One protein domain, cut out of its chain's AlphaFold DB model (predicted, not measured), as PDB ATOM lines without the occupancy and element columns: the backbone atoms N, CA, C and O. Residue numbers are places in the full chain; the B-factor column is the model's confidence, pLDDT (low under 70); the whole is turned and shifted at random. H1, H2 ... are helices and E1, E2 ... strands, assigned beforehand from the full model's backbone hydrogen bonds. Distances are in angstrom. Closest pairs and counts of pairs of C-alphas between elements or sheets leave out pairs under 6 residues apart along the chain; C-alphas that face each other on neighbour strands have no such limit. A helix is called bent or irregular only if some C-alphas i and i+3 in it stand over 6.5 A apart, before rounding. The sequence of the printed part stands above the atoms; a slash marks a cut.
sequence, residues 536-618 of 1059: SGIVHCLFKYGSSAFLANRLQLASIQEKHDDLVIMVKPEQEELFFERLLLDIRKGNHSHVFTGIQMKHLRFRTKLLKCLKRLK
ATOM      1  N   SER A 536     209.422 217.175 271.843       52.56
ATOM      2  CA  SER A 536     209.679 217.811 273.147       52.56
ATOM      3  C   SER A 536     209.312 219.306 273.240       52.56
ATOM      4  O   SER A 536     209.221 219.827 274.352       52.56
ATOM      5  N   GLY A 537     209.075 219.992 272.113       54.12
ATOM      6  CA  GLY A 537     208.768 221.430 272.086       54.12
ATOM      7  C   GLY A 537     207.392 221.801 272.653       54.12
ATOM      8  O   GLY A 537     207.233 222.885 273.207       54.12
ATOM      9  N   ILE A 538     206.409 220.896 272.585       59.41
ATOM     10  CA  ILE A 538     205.022 221.154 273.025       59.41
ATOM     11  C   ILE A 538     204.705 220.594 274.428       59.41
ATOM     12  O   ILE A 538     203.590 220.734 274.927       59.41
ATOM     13  N   VAL A 539     205.693 219.989 275.103       64.81
ATOM     14  CA  VAL A 539     205.534 219.275 276.389       64.81
ATOM     15  C   VAL A 539     204.897 220.138 277.480       64.81
ATOM     16  O   VAL A 539     203.994 219.674 278.172       64.81
ATOM     17  N   HIS A 540     205.285 221.411 277.595       64.12
ATOM     18  CA  HIS A 540     204.697 222.332 278.574       64.12
ATOM     19  C   HIS A 540     203.195 222.577 278.322       64.12
ATOM     20  O   HIS A 540     202.389 222.577 279.255       64.12
ATOM     21  N   CYS A 541     202.788 222.709 277.055       60.22
ATOM     22  CA  CYS A 541     201.377 222.829 276.686       60.22
ATOM     23  C   CYS A 541     200.616 221.521 276.948       60.22
ATOM     24  O   CYS A 541     199.485 221.564 277.423       60.22
ATOM     25  N   LEU A 542     201.237 220.359 276.729       66.56
ATOM     26  CA  LEU A 542     200.633 219.066 277.068       66.56
ATOM     27  C   LEU A 542     200.445 218.896 278.582       66.56
ATOM     28  O   LEU A 542     199.380 218.456 279.006       66.56
ATOM     29  N   PHE A 543     201.407 219.309 279.412       71.81
ATOM     30  CA  PHE A 543     201.235 219.301 280.870       71.81
ATOM     31  C   PHE A 543     200.101 220.226 281.322       71.81
ATOM     32  O   PHE A 543     199.396 219.894 282.272       71.81
ATOM     33  N   LYS A 544     199.880 221.358 280.644       63.00
ATOM     34  CA  LYS A 544     198.831 222.317 281.013       63.00
ATOM     35  C   LYS A 544     197.434 221.946 280.489       63.00
ATOM     36  O   LYS A 544     196.464 222.122 281.219       63.00
ATOM     37  N   TYR A 545     197.332 221.413 279.269       61.72
ATOM     38  CA  TYR A 545     196.060 221.245 278.543       61.72
ATOM     39  C   TYR A 545     195.741 219.804 278.107       61.72
ATOM     40  O   TYR A 545     194.608 219.514 277.733       61.72
ATOM     41  N   GLY A 546     196.703 218.878 278.151       62.44
ATOM     42  CA  GLY A 546     196.472 217.477 277.792       62.44
ATOM     43  C   GLY A 546     195.572 216.755 278.799       62.44
ATOM     44  O   GLY A 546     195.668 216.987 280.010       62.44
ATOM     45  N   SER A 547     194.715 215.849 278.320       66.38
ATOM     46  CA  SER A 547     193.873 215.018 279.188       66.38
ATOM     47  C   SER A 547     194.701 213.960 279.923       66.38
ATOM     48  O   SER A 547     195.662 213.412 279.379       66.38
ATOM     49  N   SER A 548     194.322 213.632 281.158       73.56
ATOM     50  CA  SER A 548     195.066 212.697 282.019       73.56
ATOM     51  C   SER A 548     195.263 211.326 281.353       73.56
ATOM     52  O   SER A 548     196.350 210.755 281.402       73.56
ATOM     53  N   ALA A 549     194.241 210.835 280.639       66.81
ATOM     54  CA  ALA A 549     194.286 209.585 279.876       66.81
ATOM     55  C   ALA A 549     195.281 209.609 278.696       66.81
ATOM     56  O   ALA A 549     195.869 208.578 278.363       66.81
ATOM     57  N   PHE A 550     195.483 210.771 278.063       70.50
ATOM     58  CA  PHE A 550     196.495 210.951 277.020       70.50
ATOM     59  C   PHE A 550     197.901 210.974 277.636       70.50
ATOM     60  O   PHE A 550     198.775 210.216 277.214       70.50
ATOM     61  N   LEU A 551     198.100 211.785 278.680       74.50
ATOM     62  CA  LEU A 551     199.395 211.967 279.346       74.50
ATOM     63  C   LEU A 551     199.936 210.658 279.944       74.50
ATOM     64  O   LEU A 551     201.100 210.325 279.722       74.50
ATOM     65  N   ALA A 552     199.077 209.878 280.608       70.56
ATOM     66  CA  ALA A 552     199.406 208.588 281.225       70.56
ATOM     67  C   ALA A 552     199.994 207.538 280.258       70.56
ATOM     68  O   ALA A 552     200.674 206.605 280.694       70.56
ATOM     69  N   ASN A 553     199.730 207.685 278.955       69.31
ATOM     70  CA  ASN A 553     200.078 206.711 277.917       69.31
ATOM     71  C   ASN A 553     201.036 207.253 276.843       69.31
ATOM     72  O   ASN A 553     201.470 206.487 275.984       69.31
ATOM     73  N   ARG A 554     201.342 208.559 276.850       71.81
ATOM     74  CA  ARG A 554     202.154 209.223 275.811       71.81
ATOM     75  C   ARG A 554     203.396 209.937 276.318       71.81
ATOM     76  O   ARG A 554     204.260 210.255 275.512       71.81
ATOM     77  N   LEU A 555     203.510 210.163 277.621       76.94
ATOM     78  CA  LEU A 555     204.721 210.703 278.231       76.94
ATOM     79  C   LEU A 555     205.573 209.578 278.819       76.94
ATOM     80  O   LEU A 555     205.030 208.587 279.312       76.94
ATOM     81  N   GLN A 556     206.894 209.765 278.828       78.19
ATOM     82  CA  GLN A 556     207.839 208.920 279.563       78.19
ATOM     83  C   GLN A 556     209.041 209.733 280.046       78.19
ATOM     84  O   GLN A 556     209.500 210.624 279.340       78.19
ATOM     85  N   LEU A 557     209.571 209.446 281.239       79.75
ATOM     86  CA  LEU A 557     210.817 210.079 281.691       79.75
ATOM     87  C   LEU A 557     211.996 209.673 280.792       79.75
ATOM     88  O   LEU A 557     212.249 208.481 280.614       79.75
ATOM     89  N   ALA A 558     212.804 210.637 280.346       75.44
ATOM     90  CA  ALA A 558     214.035 210.380 279.589       75.44
ATOM     91  C   ALA A 558     215.058 209.507 280.352       75.44
ATOM     92  O   ALA A 558     215.937 208.887 279.754       75.44
ATOM     93  N   SER A 559     214.923 209.422 281.681       70.62
ATOM     94  CA  SER A 559     215.707 208.552 282.565       70.62
ATOM     95  C   SER A 559     215.297 207.061 282.534       70.62
ATOM     96  O   SER A 559     215.907 206.242 283.236       70.62
ATOM     97  N   ILE A 560     214.297 206.692 281.718       72.75
ATOM     98  CA  ILE A 560     213.824 205.321 281.468       72.75
ATOM     99  C   ILE A 560     214.160 204.951 280.011       72.75
ATOM    100  O   ILE A 560     213.479 205.358 279.077       72.75
ATOM    101  N   GLN A 561     215.242 204.191 279.814       57.09
ATOM    102  CA  GLN A 561     215.791 203.857 278.491       57.09
ATOM    103  C   GLN A 561     215.182 202.571 277.898       57.09
ATOM    104  O   GLN A 561     215.898 201.607 277.629       57.09
ATOM    105  N   GLU A 562     213.865 202.538 277.694       58.25
ATOM    106  CA  GLU A 562     213.192 201.428 277.000       58.25
ATOM    107  C   GLU A 562     212.695 201.838 275.605       58.25
ATOM    108  O   GLU A 562     212.371 202.997 275.353       58.25
ATOM    109  N   LYS A 563     212.646 200.878 274.669       50.12
ATOM    110  CA  LYS A 563     212.114 201.103 273.316       50.12
ATOM    111  C   LYS A 563     210.586 201.160 273.352       50.12
ATOM    112  O   LYS A 563     209.931 200.116 273.319       50.12
ATOM    113  N   HIS A 564     210.040 202.369 273.383       54.97
ATOM    114  CA  HIS A 564     208.611 202.623 273.209       54.97
ATOM    115  C   HIS A 564     208.265 203.051 271.773       54.97
ATOM    116  O   HIS A 564     209.125 203.076 270.898       54.97
ATOM    117  N   ASP A 565     206.972 203.296 271.544       55.56
ATOM    118  CA  ASP A 565     206.403 203.904 270.335       55.56
ATOM    119  C   ASP A 565     207.183 205.164 269.922       55.56
ATOM    120  O   ASP A 565     207.522 205.971 270.789       55.56
ATOM    121  N   ASP A 566     207.360 205.400 268.620       52.47
ATOM    122  CA  ASP A 566     207.924 206.655 268.092       52.47
ATOM    123  C   ASP A 566     207.045 207.878 268.468       52.47
ATOM    124  O   ASP A 566     207.464 209.028 268.380       52.47
ATOM    125  N   LEU A 567     205.810 207.621 268.923       54.00
ATOM    126  CA  LEU A 567     204.845 208.575 269.483       54.00
ATOM    127  C   LEU A 567     204.958 208.797 271.012       54.00
ATOM    128  O   LEU A 567     204.065 209.428 271.585       54.00
ATOM    129  N   VAL A 568     205.957 208.244 271.714       67.38
ATOM    130  CA  VAL A 568     206.201 208.570 273.136       67.38
ATOM    131  C   VAL A 568     207.093 209.800 273.255       67.38
ATOM    132  O   VAL A 568     208.207 209.854 272.741       67.38
ATOM    133  N   ILE A 569     206.604 210.795 273.990       71.38
ATOM    134  CA  ILE A 569     207.305 212.053 274.211       71.38
ATOM    135  C   ILE A 569     208.171 211.922 275.461       71.38
ATOM    136  O   ILE A 569     207.671 211.764 276.582       71.38
ATOM    137  N   MET A 570     209.482 212.020 275.258       74.25
ATOM    138  CA  MET A 570     210.460 211.940 276.336       74.25
ATOM    139  C   MET A 570     210.494 213.251 277.129       74.25
ATOM    140  O   MET A 570     210.932 214.290 276.633       74.25
ATOM    141  N   VAL A 571     210.039 213.180 278.379       78.94
ATOM    142  CA  VAL A 571     210.126 214.240 279.386       78.94
ATOM    143  C   VAL A 571     211.581 214.353 279.822       78.94
ATOM    144  O   VAL A 571     212.136 213.415 280.404       78.94
ATOM    145  N   LYS A 572     212.217 215.484 279.511       81.25
ATOM    146  CA  LYS A 572     213.627 215.732 279.846       81.25
ATOM    147  C   LYS A 572     213.813 215.930 281.363       81.25
ATOM    148  O   LYS A 572     212.837 216.273 282.032       81.25
ATOM    149  N   PRO A 573     215.028 215.752 281.924       82.06
ATOM    150  CA  PRO A 573     215.291 215.923 283.359       82.06
ATOM    151  C   PRO A 573     214.773 217.247 283.943       82.06
ATOM    152  O   PRO A 573     214.222 217.261 285.038       82.06
ATOM    153  N   GLU A 574     214.873 218.340 283.185       82.31
ATOM    154  CA  GLU A 574     214.447 219.690 283.584       82.31
ATOM    155  C   GLU A 574     212.913 219.846 283.604       82.31
ATOM    156  O   GLU A 574     212.380 220.794 284.174       82.31
ATOM    157  N   GLN A 575     212.192 218.920 282.969       82.56
ATOM    158  CA  GLN A 575     210.734 218.912 282.838       82.56
ATOM    159  C   GLN A 575     210.060 217.925 283.808       82.56
ATOM    160  O   GLN A 575     208.834 217.944 283.932       82.56
ATOM    161  N   GLU A 576     210.820 217.058 284.491       86.56
ATOM    162  CA  GLU A 576     210.249 216.000 285.335       86.56
ATOM    163  C   GLU A 576     209.432 216.558 286.511       86.56
ATOM    164  O   GLU A 576     208.370 216.019 286.812       86.56
ATOM    165  N   GLU A 577     209.870 217.645 287.159       86.19
ATOM    166  CA  GLU A 577     209.131 218.227 288.291       86.19
ATOM    167  C   GLU A 577     207.757 218.765 287.865       86.19
ATOM    168  O   GLU A 577     206.750 218.445 288.496       86.19
ATOM    169  N   LEU A 578     207.691 219.489 286.742       84.62
ATOM    170  CA  LEU A 578     206.427 219.959 286.166       84.62
ATOM    171  C   LEU A 578     205.500 218.793 285.789       84.62
ATOM    172  O   LEU A 578     204.281 218.896 285.941       84.62
ATOM    173  N   PHE A 579     206.064 217.671 285.333       87.19
ATOM    174  CA  PHE A 579     205.284 216.472 285.043       87.19
ATOM    175  C   PHE A 579     204.704 215.848 286.318       87.19
ATOM    176  O   PHE A 579     203.510 215.553 286.362       87.19
ATOM    177  N   PHE A 580     205.506 215.690 287.377       89.88
ATOM    178  CA  PHE A 580     205.010 215.150 288.645       89.88
ATOM    179  C   PHE A 580     203.990 216.076 289.318       89.88
ATOM    180  O   PHE A 580     202.972 215.575 289.789       89.88
ATOM    181  N   GLU A 581     204.172 217.400 289.293       88.38
ATOM    182  CA  GLU A 581     203.150 218.343 289.776       88.38
ATOM    183  C   GLU A 581     201.837 218.232 288.984       88.38
ATOM    184  O   GLU A 581     200.754 218.280 289.575       88.38
ATOM    185  N   ARG A 582     201.892 217.977 287.667       88.31
ATOM    186  CA  ARG A 582     200.679 217.688 286.888       88.31
ATOM    187  C   ARG A 582     200.003 216.379 287.322       88.31
ATOM    188  O   ARG A 582     198.778 216.343 287.418       88.31
ATOM    189  N   LEU A 583     200.758 215.328 287.644       89.81
ATOM    190  CA  LEU A 583     200.181 214.082 288.173       89.81
ATOM    191  C   LEU A 583     199.559 214.281 289.566       89.81
ATOM    192  O   LEU A 583     198.490 213.735 289.837       89.81
ATOM    193  N   LEU A 584     200.166 215.106 290.429       90.88
ATOM    194  CA  LEU A 584     199.571 215.497 291.712       90.88
ATOM    195  C   LEU A 584     198.274 216.298 291.514       90.88
ATOM    196  O   LEU A 584     197.297 216.060 292.223       90.88
ATOM    197  N   LEU A 585     198.225 217.206 290.533       87.75
ATOM    198  CA  LEU A 585     197.001 217.925 290.161       87.75
ATOM    199  C   LEU A 585     195.898 216.972 289.673       87.75
ATOM    200  O   LEU A 585     194.741 217.139 290.054       87.75
ATOM    201  N   ASP A 586     196.239 215.963 288.870       87.81
ATOM    202  CA  ASP A 586     195.270 214.966 288.409       87.81
ATOM    203  C   ASP A 586     194.737 214.115 289.579       87.81
ATOM    204  O   ASP A 586     193.535 213.853 289.634       87.81
ATOM    205  N   ILE A 587     195.568 213.772 290.573       90.12
ATOM    206  CA  ILE A 587     195.110 213.124 291.819       90.12
ATOM    207  C   ILE A 587     194.153 214.041 292.600       90.12
ATOM    208  O   ILE A 587     193.056 213.601 292.948       90.12
ATOM    209  N   ARG A 588     194.508 215.323 292.797       89.12
ATOM    210  CA  ARG A 588     193.664 216.343 293.465       89.12
ATOM    211  C   ARG A 588     192.299 216.546 292.798       89.12
ATOM    212  O   ARG A 588     191.338 216.937 293.461       89.12
ATOM    213  N   LYS A 589     192.213 216.298 291.488       84.56
ATOM    214  CA  LYS A 589     190.981 216.367 290.685       84.56
ATOM    215  C   LYS A 589     190.157 215.070 290.682       84.56
ATOM    216  O   LYS A 589     189.097 215.054 290.071       84.56
ATOM    217  N   GLY A 590     190.622 213.994 291.320       82.94
ATOM    218  CA  GLY A 590     189.970 212.678 291.260       82.94
ATOM    219  C   GLY A 590     190.314 211.856 290.007       82.94
ATOM    220  O   GLY A 590     189.853 210.731 289.870       82.94
ATOM    221  N   ASN A 591     191.198 212.338 289.127       84.38
ATOM    222  CA  ASN A 591     191.634 211.646 287.903       84.38
ATOM    223  C   ASN A 591     192.747 210.605 288.155       84.38
ATOM    224  O   ASN A 591     193.496 210.233 287.246       84.38
ATOM    225  N   HIS A 592     192.867 210.117 289.393       88.38
ATOM    226  CA  HIS A 592     193.943 209.231 289.834       88.38
ATOM    227  C   HIS A 592     193.952 207.881 289.101       88.38
ATOM    228  O   HIS A 592     195.028 207.324 288.905       88.38
ATOM    229  N   SER A 593     192.808 207.378 288.622       86.06
ATOM    230  CA  SER A 593     192.759 206.136 287.830       86.06
ATOM    231  C   SER A 593     193.745 206.160 286.652       86.06
ATOM    232  O   SER A 593     194.542 205.237 286.494       86.06
ATOM    233  N   HIS A 594     193.809 207.262 285.895       83.56
ATOM    234  CA  HIS A 594     194.762 207.411 284.788       83.56
ATOM    235  C   HIS A 594     196.221 207.501 285.255       83.56
ATOM    236  O   HIS A 594     197.105 206.958 284.598       83.56
ATOM    237  N   VAL A 595     196.482 208.139 286.400       88.19
ATOM    238  CA  VAL A 595     197.835 208.239 286.973       88.19
ATOM    239  C   VAL A 595     198.361 206.858 287.365       88.19
ATOM    240  O   VAL A 595     199.482 206.504 287.005       88.19
ATOM    241  N   PHE A 596     197.548 206.059 288.060       88.25
ATOM    242  CA  PHE A 596     197.968 204.760 288.588       88.25
ATOM    243  C   PHE A 596     197.892 203.617 287.559       88.25
ATOM    244  O   PHE A 596     198.606 202.634 287.716       88.25
ATOM    245  N   THR A 597     197.110 203.738 286.481       83.56
ATOM    246  CA  THR A 597     197.095 202.754 285.373       83.56
ATOM    247  C   THR A 597     198.078 203.078 284.239       83.56
ATOM    248  O   THR A 597     198.272 202.260 283.337       83.56
ATOM    249  N   GLY A 598     198.721 204.252 284.268       80.06
ATOM    250  CA  GLY A 598     199.655 204.698 283.233       80.06
ATOM    251  C   GLY A 598     200.863 203.773 283.058       80.06
ATOM    252  O   GLY A 598     201.405 203.231 284.022       80.06
ATOM    253  N   ILE A 599     201.338 203.630 281.813       73.19
ATOM    254  CA  ILE A 599     202.390 202.663 281.431       73.19
ATOM    255  C   ILE A 599     203.649 202.804 282.306       73.19
ATOM    256  O   ILE A 599     204.255 201.800 282.689       73.19
ATOM    257  N   GLN A 600     204.007 204.041 282.667       81.12
ATOM    258  CA  GLN A 600     205.199 204.350 283.461       81.12
ATOM    259  C   GLN A 600     205.194 203.734 284.870       81.12
ATOM    260  O   GLN A 600     206.266 203.488 285.427       81.12
ATOM    261  N   MET A 601     204.021 203.432 285.437       85.00
ATOM    262  CA  MET A 601     203.879 202.864 286.786       85.00
ATOM    263  C   MET A 601     204.507 201.471 286.930       85.00
ATOM    264  O   MET A 601     204.795 201.029 288.043       85.00
ATOM    265  N   LYS A 602     204.797 200.793 285.813       80.62
ATOM    266  CA  LYS A 602     205.549 199.530 285.792       80.62
ATOM    267  C   LYS A 602     207.011 199.695 286.225       80.62
ATOM    268  O   LYS A 602     207.600 198.739 286.725       80.62
ATOM    269  N   HIS A 603     207.605 200.881 286.070       83.94
ATOM    270  CA  HIS A 603     209.015 201.099 286.398       83.94
ATOM    271  C   HIS A 603     209.186 201.554 287.850       83.94
ATOM    272  O   HIS A 603     208.692 202.608 288.256       83.94
ATOM    273  N   LEU A 604     209.991 200.811 288.620       84.94
ATOM    274  CA  LEU A 604     210.271 201.124 290.025       84.94
ATOM    275  C   LEU A 604     210.785 202.561 290.210       84.94
ATOM    276  O   LEU A 604     210.277 203.272 291.067       84.94
ATOM    277  N   ARG A 605     211.704 203.033 289.349       85.31
ATOM    278  CA  ARG A 605     212.225 204.417 289.380       85.31
ATOM    279  C   ARG A 605     211.121 205.475 289.298       85.31
ATOM    280  O   ARG A 605     211.205 206.487 289.989       85.31
ATOM    281  N   PHE A 606     210.103 205.244 288.466       88.94
ATOM    282  CA  PHE A 606     208.967 206.153 288.330       88.94
ATOM    283  C   PHE A 606     208.129 206.161 289.608       88.94
ATOM    284  O   PHE A 606     207.902 207.227 290.177       88.94
ATOM    285  N   ARG A 607     207.769 204.975 290.125       90.75
ATOM    286  CA  ARG A 607     207.043 204.847 291.399       90.75
ATOM    287  C   ARG A 607     207.804 205.476 292.566       90.75
ATOM    288  O   ARG A 607     207.184 206.165 293.363       90.75
ATOM    289  N   THR A 608     209.129 205.327 292.649       89.56
ATOM    290  CA  THR A 608     209.952 205.956 293.699       89.56
ATOM    291  C   THR A 608     209.933 207.486 293.615       89.56
ATOM    292  O   THR A 608     209.899 208.148 294.652       89.56
ATOM    293  N   LYS A 609     209.945 208.073 292.408       89.81
ATOM    294  CA  LYS A 609     209.803 209.531 292.234       89.81
ATOM    295  C   LYS A 609     208.385 209.991 292.584       89.81
ATOM    296  O   LYS A 609     208.242 210.891 293.406       89.81
ATOM    297  N   LEU A 610     207.354 209.311 292.071       91.50
ATOM    298  CA  LEU A 610     205.955 209.595 292.402       91.50
ATOM    299  C   LEU A 610     205.708 209.515 293.916       91.50
ATOM    300  O   LEU A 610     205.113 210.424 294.475       91.50
ATOM    301  N   LEU A 611     206.235 208.493 294.595       91.75
ATOM    302  CA  LEU A 611     206.170 208.318 296.048       91.75
ATOM    303  C   LEU A 611     206.759 209.513 296.817       91.75
ATOM    304  O   LEU A 611     206.173 209.957 297.802       91.75
ATOM    305  N   LYS A 612     207.892 210.070 296.365       90.19
ATOM    306  CA  LYS A 612     208.457 211.301 296.950       90.19
ATOM    307  C   LYS A 612     207.527 212.501 296.744       90.19
ATOM    308  O   LYS A 612     207.362 213.293 297.666       90.19
ATOM    309  N   CYS A 613     206.900 212.613 295.575       90.00
ATOM    310  CA  CYS A 613     205.944 213.677 295.266       90.00
ATOM    311  C   CYS A 613     204.615 213.524 296.028       90.00
ATOM    312  O   CYS A 613     204.069 214.529 296.471       90.00
ATOM    313  N   LEU A 614     204.121 212.303 296.270       89.12
ATOM    314  CA  LEU A 614     202.896 212.057 297.048       89.12
ATOM    315  C   LEU A 614     202.991 212.605 298.479       89.12
ATOM    316  O   LEU A 614     201.982 213.053 299.011       89.12
ATOM    317  N   LYS A 615     204.192 212.669 299.072       85.12
ATOM    318  CA  LYS A 615     204.418 213.318 300.381       85.12
ATOM    319  C   LYS A 615     204.117 214.828 300.394       85.12
ATOM    320  O   LYS A 615     204.048 215.407 301.470       85.12
ATOM    321  N   ARG A 616     203.952 215.468 299.225       88.81
ATOM    322  CA  ARG A 616     203.512 216.872 299.083       88.81
ATOM    323  C   ARG A 616     201.983 217.032 299.179       88.81
ATOM    324  O   ARG A 616     201.507 218.163 299.232       88.81
ATOM    325  N   LEU A 617     201.214 215.937 299.149       90.00
ATOM    326  CA  LEU A 617     199.752 215.954 299.269       90.00
ATOM    327  C   LEU A 617     199.301 215.945 300.735       90.00
ATOM    328  O   LEU A 617     199.958 215.366 301.598       90.00
ATOM    329  N   LYS A 618     198.132 216.530 300.997       89.69
ATOM    330  CA  LYS A 618     197.406 216.430 302.272       89.69
ATOM    331  C   LYS A 618     196.284 215.387 302.187       89.69
ATOM    332  O   LYS A 618     195.841 215.026 301.101       89.69
TER     333      LYS A 618
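What this domain is: This is residues 536 to 618 of the 1059 residues of an uncharacterized protein of Mytilus coruscus (UniProt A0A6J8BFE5). A compact cluster of helices is built about the long helix H3, with H1 alongside it on one side and H6 crossing it on the opposite side. H4 meets the later part of H3 and lies side by side with H2, while a small ladder of two short strands, E1 and E2, sits near the middle beside H1 and H3. The printed part has 83 residues, with six named helices and two named strands in the order H1, H2, E1, E2, H3, H4, H5, H6; the strands are parallel, and the class is mostly helix. The radius of gyration of the C-alphas is 11.8 A, and the C-alphas span 36 by 27 by 23 A.

Where its parts are: H1, residues 536 to 545, begins with C-alpha 536 at (209.679, 217.811, 273.147) and is 15.0 A long; it is irregular, with C-alphas 537 and 540 7.7 A apart. H2 is residues 548 to 554, 10.0 A. E1, residues 555 to 557, follows directly, and E2 is residues 569 to 571. H3, residues 573 to 588, runs 23.9 A from C-alpha 573 at (215.291, 215.923, 283.359); it too is irregular, with C-alphas 574 and 577 7.2 A apart. H4 is residues 592 to 597 and H5 residues 599 to 602. H6, residues 604 to 614, is 14.9 A long and ends with C-alpha 614 at (202.896, 212.057, 297.048).

How they stand to each other: H3 is the hub, touching three helices. With residues 578 to 582 alone it touches H1, the same way at a shallow tilt of 18 degrees; the closest C-alphas, of Phe 543 and Arg 582, are 6.3 A apart. With residues 580 to 584 alone it touches H6 at a steep tilt of 60 degrees, closest at the C-alphas of Phe 580 and Leu 610, 6.8 A. With residues 583 to 587 alone it touches H4, closest at the C-alphas of Asp 586 and His 592, 6.1 A. H2 touches H4 at a shallow tilt of 25 degrees, the C-alphas of Ala 549 and His 594 being closest at 5.4 A. H2 also touches H5, closest at the C-alphas of Asn 553 and Ile 599, 5.8 A. E1 and E2 are parallel neighbours; N 571 and O 556, 2.8 A apart, are within hydrogen-bond range. H1 and H6 are apart. Every O i to N i+4 pair is within hydrogen-bond range in H4 and H6, against 4 of 6 in H1, 2 of 3 in H2 and 10 of 12 in H3; H5 is too short for such a pair.

The domain as a whole: The two C-alphas farthest apart, of Asp 566 and Lys 618, are 37.1 A apart. The printed part has no cut. The link from E1 to E2, 11 residues, is long; the other links are tight. The mean pLDDT of the printed part is 77.5, and 21 residues are under 70, among them 536 to 542 and 561 to 568.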